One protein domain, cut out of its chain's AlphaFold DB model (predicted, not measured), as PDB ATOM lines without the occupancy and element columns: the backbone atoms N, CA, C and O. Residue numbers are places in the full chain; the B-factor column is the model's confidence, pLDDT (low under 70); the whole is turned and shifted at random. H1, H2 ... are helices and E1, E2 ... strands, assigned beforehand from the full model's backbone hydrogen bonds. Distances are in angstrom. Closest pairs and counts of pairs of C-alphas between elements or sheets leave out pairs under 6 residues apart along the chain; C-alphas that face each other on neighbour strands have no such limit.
ATOM      1  N   VAL A  25     165.110 106.740 164.564       56.41
ATOM      2  CA  VAL A  25     163.696 107.079 164.591       56.41
ATOM      3  C   VAL A  25     163.560 108.341 165.435       56.41
ATOM      4  O   VAL A  25     163.758 108.302 166.648       56.41
ATOM      5  N   VAL A  26     163.277 109.472 164.792       59.47
ATOM      6  CA  VAL A  26     163.000 110.748 165.463       59.47
ATOM      7  C   VAL A  26     161.553 111.108 165.186       59.47
ATOM      8  O   VAL A  26     161.211 111.330 164.032       59.47
ATOM      9  N   ASP A  27     160.729 111.183 166.233       63.56
ATOM     10  CA  ASP A  27     159.343 111.674 166.143       63.56
ATOM     11  C   ASP A  27     158.554 110.998 165.000       63.56
ATOM     12  O   ASP A  27     158.101 111.630 164.047       63.56
ATOM     13  N   ASP A  28     158.507 109.660 165.047       70.31
ATOM     14  CA  ASP A  28     157.879 108.781 164.049       70.31
ATOM     15  C   ASP A  28     158.486 108.824 162.631       70.31
ATOM     16  O   ASP A  28     157.883 108.316 161.684       70.31
ATOM     17  N   MET A  29     159.684 109.388 162.451       72.25
ATOM     18  CA  MET A  29     160.410 109.403 161.176       72.25
ATOM     19  C   MET A  29     161.658 108.529 161.235       72.25
ATOM     20  O   MET A  29     162.541 108.760 162.056       72.25
ATOM     21  N   GLU A  30     161.773 107.568 160.325       76.25
ATOM     22  CA  GLU A  30     163.006 106.822 160.091       76.25
ATOM     23  C   GLU A  30     163.951 107.659 159.226       76.25
ATOM     24  O   GLU A  30     163.640 107.966 158.072       76.25
ATOM     25  N   ILE A  31     165.113 108.025 159.765       69.00
ATOM     26  CA  ILE A  31     166.160 108.712 159.007       69.00
ATOM     27  C   ILE A  31     167.014 107.673 158.278       69.00
ATOM     28  O   ILE A  31     167.739 106.902 158.902       69.00
ATOM     29  N   SER A  32     166.968 107.693 156.947       72.44
ATOM     30  CA  SER A  32     167.728 106.767 156.099       72.44
ATOM     31  C   SER A  32     169.114 107.299 155.732       72.44
ATOM     32  O   SER A  32     170.020 106.522 155.446       72.44
ATOM     33  N   ALA A  33     169.285 108.624 155.688       69.19
ATOM     34  CA  ALA A  33     170.569 109.249 155.389       69.19
ATOM     35  C   ALA A  33     170.643 110.689 155.904       69.19
ATOM     36  O   ALA A  33     169.681 111.453 155.812       69.19
ATOM     37  N   VAL A  34     171.833 111.086 156.356       64.69
ATOM     38  CA  VAL A  34     172.172 112.475 156.678       64.69
ATOM     39  C   VAL A  34     173.414 112.861 155.887       64.69
ATOM     40  O   VAL A  34     174.453 112.217 155.987       64.69
ATOM     41  N   THR A  35     173.313 113.914 155.081       69.12
ATOM     42  CA  THR A  35     174.432 114.485 154.328       69.12
ATOM     43  C   THR A  35     174.756 115.861 154.877       69.12
ATOM     44  O   THR A  35     173.886 116.725 154.956       69.12
ATOM     45  N   VAL A  36     176.022 116.080 155.220       68.50
ATOM     46  CA  VAL A  36     176.513 117.364 155.719       68.50
ATOM     47  C   VAL A  36     177.457 117.961 154.687       68.50
ATOM     48  O   VAL A  36     178.512 117.395 154.407       68.50
ATOM     49  N   ASN A  37     177.096 119.112 154.126       61.31
ATOM     50  CA  ASN A  37     177.977 119.858 153.238       61.31
ATOM     51  C   ASN A  37     178.704 120.945 154.029       61.31
ATOM     52  O   ASN A  37     178.078 121.720 154.757       61.31
ATOM     53  N   SER A  38     180.020 121.040 153.861       61.84
ATOM     54  CA  SER A  38     180.844 122.054 154.516       61.84
ATOM     55  C   SER A  38     181.829 122.693 153.541       61.84
ATOM     56  O   SER A  38     182.197 122.117 152.520       61.84
ATOM     57  N   CYS A  39     182.242 123.920 153.836       58.25
ATOM     58  CA  CYS A  39     183.225 124.664 153.060       58.25
ATOM     59  C   CYS A  39     184.144 125.418 154.020       58.25
ATOM     60  O   CYS A  39     183.663 126.167 154.867       58.25
ATOM     61  N   GLY A  40     185.457 125.183 153.936       55.91
ATOM     62  CA  GLY A  40     186.436 125.850 154.805       55.91
ATOM     63  C   GLY A  40     186.231 125.605 156.307       55.91
ATOM     64  O   GLY A  40     186.566 126.467 157.110       55.91
ATOM     65  N   GLY A  41     185.641 124.467 156.694       55.12
ATOM     66  CA  GLY A  41     185.329 124.146 158.094       55.12
ATOM     67  C   GLY A  41     183.999 124.708 158.615       55.12
ATOM     68  O   GLY A  41     183.680 124.499 159.782       55.12
ATOM     69  N   MET A  42     183.209 125.384 157.772       56.34
ATOM     70  CA  MET A  42     181.868 125.886 158.102       56.34
ATOM     71  C   MET A  42     180.781 125.037 157.435       56.34
ATOM     72  O   MET A  42     180.896 124.691 156.255       56.34
ATOM     73  N   PHE A  43     179.716 124.711 158.173       61.09
ATOM     74  CA  PHE A  43     178.558 123.978 157.651       61.09
ATOM     75  C   PHE A  43     177.752 124.858 156.688       61.09
ATOM     76  O   PHE A  43     177.323 125.948 157.053       61.09
ATOM     77  N   LYS A  44     177.544 124.380 155.459       65.25
ATOM     78  CA  LYS A  44     176.728 125.044 154.430       65.25
ATOM     79  C   LYS A  44     175.282 124.581 154.488       65.25
ATOM     80  O   LYS A  44     174.355 125.384 154.500       65.25
ATOM     81  N   ASN A  45     175.082 123.272 154.492       65.31
ATOM     82  CA  ASN A  45     173.759 122.688 154.611       65.31
ATOM     83  C   ASN A  45     173.836 121.307 155.249       65.31
ATOM     84  O   ASN A  45     174.871 120.634 155.215       65.31
ATOM     85  N   ILE A  46     172.718 120.922 155.844       70.75
ATOM     86  CA  ILE A  46     172.460 119.556 156.261       70.75
ATOM     87  C   ILE A  46     171.216 119.107 155.514       70.75
ATOM     88  O   ILE A  46     170.162 119.737 155.593       70.75
ATOM     89  N   THR A  47     171.363 118.020 154.779       69.62
ATOM     90  CA  THR A  47     170.278 117.343 154.089       69.62
ATOM     91  C   THR A  47     169.968 116.065 154.840       69.62
ATOM     92  O   THR A  47     170.869 115.274 155.112       69.62
ATOM     93  N   VAL A  48     168.697 115.835 155.131       71.75
ATOM     94  CA  VAL A  48     168.223 114.623 155.791       71.75
ATOM     95  C   VAL A  48     167.189 113.963 154.898       71.75
ATOM     96  O   VAL A  48     166.235 114.603 154.452       71.75
ATOM     97  N   GLN A  49     167.396 112.681 154.627       79.25
ATOM     98  CA  GLN A  49     166.422 111.819 153.977       79.25
ATOM     99  C   GLN A  49     165.729 110.977 155.038       79.25
ATOM    100  O   GLN A  49     166.391 110.393 155.900       79.25
ATOM    101  N   TYR A  50     164.405 110.935 154.976       81.00
ATOM    102  CA  TYR A  50     163.579 110.287 155.982       81.00
ATOM    103  C   TYR A  50     162.319 109.672 155.373       81.00
ATOM    104  O   TYR A  50     161.870 110.078 154.300       81.00
ATOM    105  N   ALA A  51     161.720 108.721 156.076       84.38
ATOM    106  CA  ALA A  51     160.396 108.188 155.789       84.38
ATOM    107  C   ALA A  51     159.555 108.199 157.069       84.38
ATOM    108  O   ALA A  51     160.069 107.975 158.160       84.38
ATOM    109  N   LEU A  52     158.257 108.473 156.952       82.31
ATOM    110  CA  LEU A  52     157.350 108.385 158.100       82.31
ATOM    111  C   LEU A  52     157.098 106.907 158.429       82.31
ATOM    112  O   LEU A  52     156.856 106.125 157.512       82.31
ATOM    113  N   ILE A  53     157.110 106.532 159.702       85.12
ATOM    114  CA  ILE A  53     156.773 105.187 160.177       85.12
ATOM    115  C   ILE A  53     155.284 105.138 160.496       85.12
ATOM    116  O   ILE A  53     154.727 106.057 161.099       85.12
ATOM    117  N   ARG A  54     154.615 104.063 160.086       85.00
ATOM    118  CA  ARG A  54     153.197 103.869 160.371       85.00
ATOM    119  C   ARG A  54     152.983 103.444 161.817       85.00
ATOM    120  O   ARG A  54     153.528 102.441 162.269       85.00
ATOM    121  N   TYR A  55     152.091 104.143 162.502       84.75
ATOM    122  CA  TYR A  55     151.568 103.770 163.811       84.75
ATOM    123  C   TYR A  55     150.105 104.204 163.934       84.75
ATOM    124  O   TYR A  55     149.557 104.864 163.054       84.75
ATOM    125  N   TRP A  56     149.451 103.827 165.032       83.94
ATOM    126  CA  TRP A  56     148.013 104.042 165.229       83.94
ATOM    127  C   TRP A  56     147.557 105.499 165.015       83.94
ATOM    128  O   TRP A  56     146.510 105.736 164.417       83.94
ATOM    129  N   GLY A  57     148.350 106.484 165.448       83.56
ATOM    130  CA  GLY A  57     147.994 107.903 165.364       83.56
ATOM    131  C   GLY A  57     148.069 108.501 163.956       83.56
ATOM    132  O   GLY A  57     147.407 109.503 163.692       83.56
ATOM    133  N   ASN A  58     148.814 107.886 163.031       83.50
ATOM    134  CA  ASN A  58     149.042 108.434 161.692       83.50
ATOM    135  C   ASN A  58     148.554 107.537 160.540       83.50
ATOM    136  O   ASN A  58     148.788 107.879 159.382       83.50
ATOM    137  N   GLN A  59     147.834 106.438 160.817       87.50
ATOM    138  CA  GLN A  59     147.336 105.516 159.778       87.50
ATOM    139  C   GLN A  59     146.528 106.229 158.687       87.50
ATOM    140  O   GLN A  59     146.696 105.932 157.509       87.50
ATOM    141  N   HIS A  60     145.734 107.238 159.055       89.69
ATOM    142  CA  HIS A  60     144.968 108.046 158.105       89.69
ATOM    143  C   HIS A  60     145.851 108.728 157.042       89.69
ATOM    144  O   HIS A  60     145.440 108.861 155.894       89.69
ATOM    145  N   ILE A  61     147.085 109.116 157.384       86.00
ATOM    146  CA  ILE A  61     148.036 109.704 156.430       86.00
ATOM    147  C   ILE A  61     148.459 108.648 155.404       86.00
ATOM    148  O   ILE A  61     148.495 108.918 154.205       86.00
ATOM    149  N   PHE A  62     148.725 107.422 155.850       90.75
ATOM    150  CA  PHE A  62     149.089 106.315 154.967       90.75
ATOM    151  C   PHE A  62     147.939 105.921 154.049       90.75
ATOM    152  O   PHE A  62     148.133 105.753 152.848       90.75
ATOM    153  N   ASP A  63     146.736 105.833 154.602       88.69
ATOM    154  CA  ASP A  63     145.580 105.325 153.879       88.69
ATOM    155  C   ASP A  63     145.028 106.374 152.885       88.69
ATOM    156  O   ASP A  63     144.647 106.011 151.774       88.69
ATOM    157  N   TRP A  64     145.031 107.671 153.240       88.38
ATOM    158  CA  TRP A  64     144.322 108.727 152.488       88.38
ATOM    159  C   TRP A  64     145.243 109.707 151.762       88.38
ATOM    160  O   TRP A  64     144.832 110.298 150.768       88.38
ATOM    161  N   VAL A  65     146.465 109.923 152.259       89.00
ATOM    162  CA  VAL A  65     147.420 110.862 151.644       89.00
ATOM    163  C   VAL A  65     148.420 110.110 150.778       89.00
ATOM    164  O   VAL A  65     148.685 110.512 149.648       89.00
ATOM    165  N   TYR A  66     148.977 109.013 151.295       88.00
ATOM    166  CA  TYR A  66     149.954 108.203 150.565       88.00
ATOM    167  C   TYR A  66     149.317 107.089 149.732       88.00
ATOM    168  O   TYR A  66     149.975 106.583 148.827       88.00
ATOM    169  N   PHE A  67     148.055 106.731 149.997       87.62
ATOM    170  CA  PHE A  67     147.349 105.615 149.356       87.62
ATOM    171  C   PHE A  67     148.096 104.274 149.489       87.62
ATOM    172  O   PHE A  67     148.075 103.431 148.592       87.62
ATOM    173  N   THR A  68     148.756 104.059 150.631       86.88
ATOM    174  CA  THR A  68     149.560 102.868 150.943       86.88
ATOM    175  C   THR A  68     149.097 102.193 152.243       86.88
ATOM    176  O   THR A  68     149.852 102.090 153.214       86.88
ATOM    177  N   PRO A  69     147.870 101.643 152.278       81.62
ATOM    178  CA  PRO A  69     147.210 101.208 153.511       81.62
ATOM    179  C   PRO A  69     147.798  99.960 154.174       81.62
ATOM    180  O   PRO A  69     147.309  99.538 155.217       81.62
ATOM    181  N   ASN A  70     148.844  99.361 153.602       87.25
ATOM    182  CA  ASN A  70     149.565  98.217 154.168       87.25
ATOM    183  C   ASN A  70     151.066  98.495 154.353       87.25
ATOM    184  O   ASN A  70     151.792  97.614 154.804       87.25
ATOM    185  N   ALA A  71     151.551  99.690 154.003       85.44
ATOM    186  CA  ALA A  71     152.971  99.999 154.096       85.44
ATOM    187  C   ALA A  71     153.367 100.353 155.533       85.44
ATOM    188  O   ALA A  71     152.692 101.136 156.201       85.44
ATOM    189  N   THR A  72     154.486  99.795 155.995       85.25
ATOM    190  CA  THR A  72     155.108 100.162 157.277       85.25
ATOM    191  C   THR A  72     155.744 101.550 157.215       85.25
ATOM    192  O   THR A  72     155.752 102.265 158.213       85.25
ATOM    193  N   TYR A  73     156.232 101.947 156.037       86.88
ATOM    194  CA  TYR A  73     156.916 103.215 155.808       86.88
ATOM    195  C   TYR A  73     156.232 104.023 154.712       86.88
ATOM    196  O   TYR A  73     155.728 103.478 153.727       86.88
ATOM    197  N   GLY A  74     156.176 105.334 154.918       87.31
ATOM    198  CA  GLY A  74     155.681 106.288 153.941       87.31
ATOM    199  C   GLY A  74     156.676 106.484 152.793       87.31
ATOM    200  O   GLY A  74     157.770 105.915 152.800       87.31
ATOM    201  N   PRO A  75     156.329 107.317 151.800       85.62
ATOM    202  CA  PRO A  75     157.262 107.681 150.746       85.62
ATOM    203  C   PRO A  75     158.486 108.385 151.333       85.62
ATOM    204  O   PRO A  75     158.375 109.161 152.287       85.62
ATOM    205  N   GLN A  76     159.645 108.139 150.726       86.69
ATOM    206  CA  GLN A  76     160.883 108.785 151.128       86.69
ATOM    207  C   GLN A  76     160.813 110.283 150.819       86.69
ATOM    208  O   GLN A  76     160.444 110.703 149.719       86.69
ATOM    209  N   LYS A  77     161.153 111.092 151.814       82.75
ATOM    210  CA  LYS A  77     161.171 112.548 151.756       82.75
ATOM    211  C   LYS A  77     162.560 113.060 152.086       82.75
ATOM    212  O   LYS A  77     163.377 112.385 152.707       82.75
ATOM    213  N   GLN A  78     162.812 114.289 151.666       81.56
ATOM    214  CA  GLN A  78     164.053 114.989 151.928       81.56
ATOM    215  C   GLN A  78     163.731 116.359 152.508       81.56
ATOM    216  O   GLN A  78     162.878 117.073 151.979       81.56
ATOM    217  N   PHE A  79     164.435 116.736 153.569       72.62
ATOM    218  CA  PHE A  79     164.498 118.121 154.006       72.62
ATOM    219  C   PHE A  79     165.945 118.600 153.984       72.62
ATOM    220  O   PHE A  79     166.871 117.863 154.326       72.62
ATOM    221  N   THR A  80     166.138 119.845 153.569       72.19
ATOM    222  CA  THR A  80     167.449 120.486 153.548       72.19
ATOM    223  C   THR A  80     167.378 121.716 154.429       72.19
ATOM    224  O   THR A  80     166.633 122.648 154.141       72.19
ATOM    225  N   ILE A  81     168.171 121.727 155.495       62.94
ATOM    226  CA  ILE A  81     168.416 122.925 156.286       62.94
ATOM    227  C   ILE A  81     169.637 123.596 155.674       62.94
ATOM    228  O   ILE A  81     170.773 123.140 155.829       62.94
ATOM    229  N   THR A  82     169.398 124.670 154.934       64.75
ATOM    230  CA  THR A  82     170.460 125.565 154.489       64.75
ATOM    231  C   THR A  82     170.822 126.493 155.631       64.75
ATOM    232  O   THR A  82     169.982 127.237 156.136       64.75
ATOM    233  N   TYR A  83     172.089 126.475 156.021       59.94
ATOM    234  CA  TYR A  83     172.621 127.507 156.887       59.94
ATOM    235  C   TYR A  83     172.909 128.704 155.989       59.94
ATOM    236  O   TYR A  83     173.973 128.787 155.381       59.94
ATOM    237  N   ASP A  84     171.950 129.628 155.890       53.75
ATOM    238  CA  ASP A  84     172.103 130.890 155.147       53.75
ATOM    239  C   ASP A  84     172.986 131.895 155.909       53.75
ATOM    240  O   ASP A  84     172.718 133.085 156.058       53.75
ATOM    241  N   ARG A  85     174.057 131.368 156.496       46.94
ATOM    242  CA  ARG A  85     175.130 132.122 157.113       46.94
ATOM    243  C   ARG A  85     176.338 131.852 156.249       46.94
ATOM    244  O   ARG A  85     177.136 130.952 156.502       46.94
ATOM    245  N   SER A  86     176.404 132.631 155.172       42.81
ATOM    246  CA  SER A  86     177.640 132.845 154.438       42.81
ATOM    247  C   SER A  86     178.788 133.102 155.431       42.81
ATOM    248  O   SER A  86     178.568 133.673 156.503       42.81
ATOM    249  N   PRO A  87     180.037 132.766 155.083       42.78
ATOM    250  CA  PRO A  87     181.198 133.198 155.855       42.78
ATOM    251  C   PRO A  87     181.414 134.726 155.902       42.78
ATOM    252  O   PRO A  87     182.468 135.153 156.356       42.78
ATOM    253  N   CYS A  88     180.505 135.569 155.400       47.91
ATOM    254  CA  CYS A  88     180.847 136.940 155.005       47.91
ATOM    255  C   CYS A  88     180.179 138.049 155.827       47.91
ATOM    256  O   CYS A  88     180.204 139.192 155.391       47.91
TER     257      CYS A  88
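AT A GLANCE: This is residues 25 to 88 of the 105 residues of an uncharacterized protein of Acyrthosiphon pisum (UniProt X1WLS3). Picture a long, narrow ribbon of three antiparallel strands, twisted, with the small helix H1 and its loops making a head beyond the end where E2 ends and E3 begins. E1 and E2 form a long hairpin, and the shorter E3 runs beside E2; at the first printed residues, 25 to 26 fold back to pair with residues 29 to 30 of E1. The 64 printed residues have three named strands and one named helix, in the order E1, E2, H1, E3 along the chain, and the sheet's order is E1, E2, E3. The class is mostly strand, with 28 residues in strands and 7 in the helix. The whole is a rod spanning 48 by 17 by 15 A, only just loose, close to extended, with a radius of gyration of the C-alphas of 15.7 A.

IN THESE COORDINATES: Find C-alpha 29 at (160.410, 109.403, 161.176), where E1 begins; it runs over residues 29 to 39, 28.6 A from first to last C-alpha, and bends by 64 degrees at residue 32. E2, residues 42 to 52, returns over 30.1 A. E3, residues 77 to 82, is 16.2 A long and ends at C-alpha 82, (170.460, 125.565, 154.489). Look for H1 at residues 59 to 65, 9.7 A long, beginning at C-alpha 59, (147.336, 105.516, 159.778).

HOW THE PARTS SIT: Start at the inner strand E2. Its neighbour E1 is antiparallel, with 165 degrees between their directions; the C-alphas of Val 34 and Val 48 face each other at 4.6 A, and N 35 and O 47 are within hydrogen-bond range at 2.8 A, as are N 49 and O 33 at 2.9 A. The other neighbour, E3, is antiparallel to E2 at 161 degrees; there the C-alphas of Thr 47 and Thr 80 face each other at 4.3 A, and N 48 and O 79 are within hydrogen-bond range at 2.8 A. E1 and E3 are the edge strands. The sheet's C-alphas lie up to 4.8 A off its best plane. H1 is not on the sheet, with 2 pairs of C-alphas within 10 A, and E1 and H1 are apart. In H1 every O i to N i+4 pair is within hydrogen-bond range.

THE WHOLE: The two C-alphas farthest apart are those of Asn 70 and Cys 88, 49.8 A. The printed part has no cut. The link from E1 to E2 is tight with 2 residues, that from E2 to H1 is short with 6, and that from H1 to E3 is long with 11. The mean pLDDT of the printed part is 73.4; look for values under 70 at residues 25 to 27, 31, 33 to 45, 47 and 81 to 88.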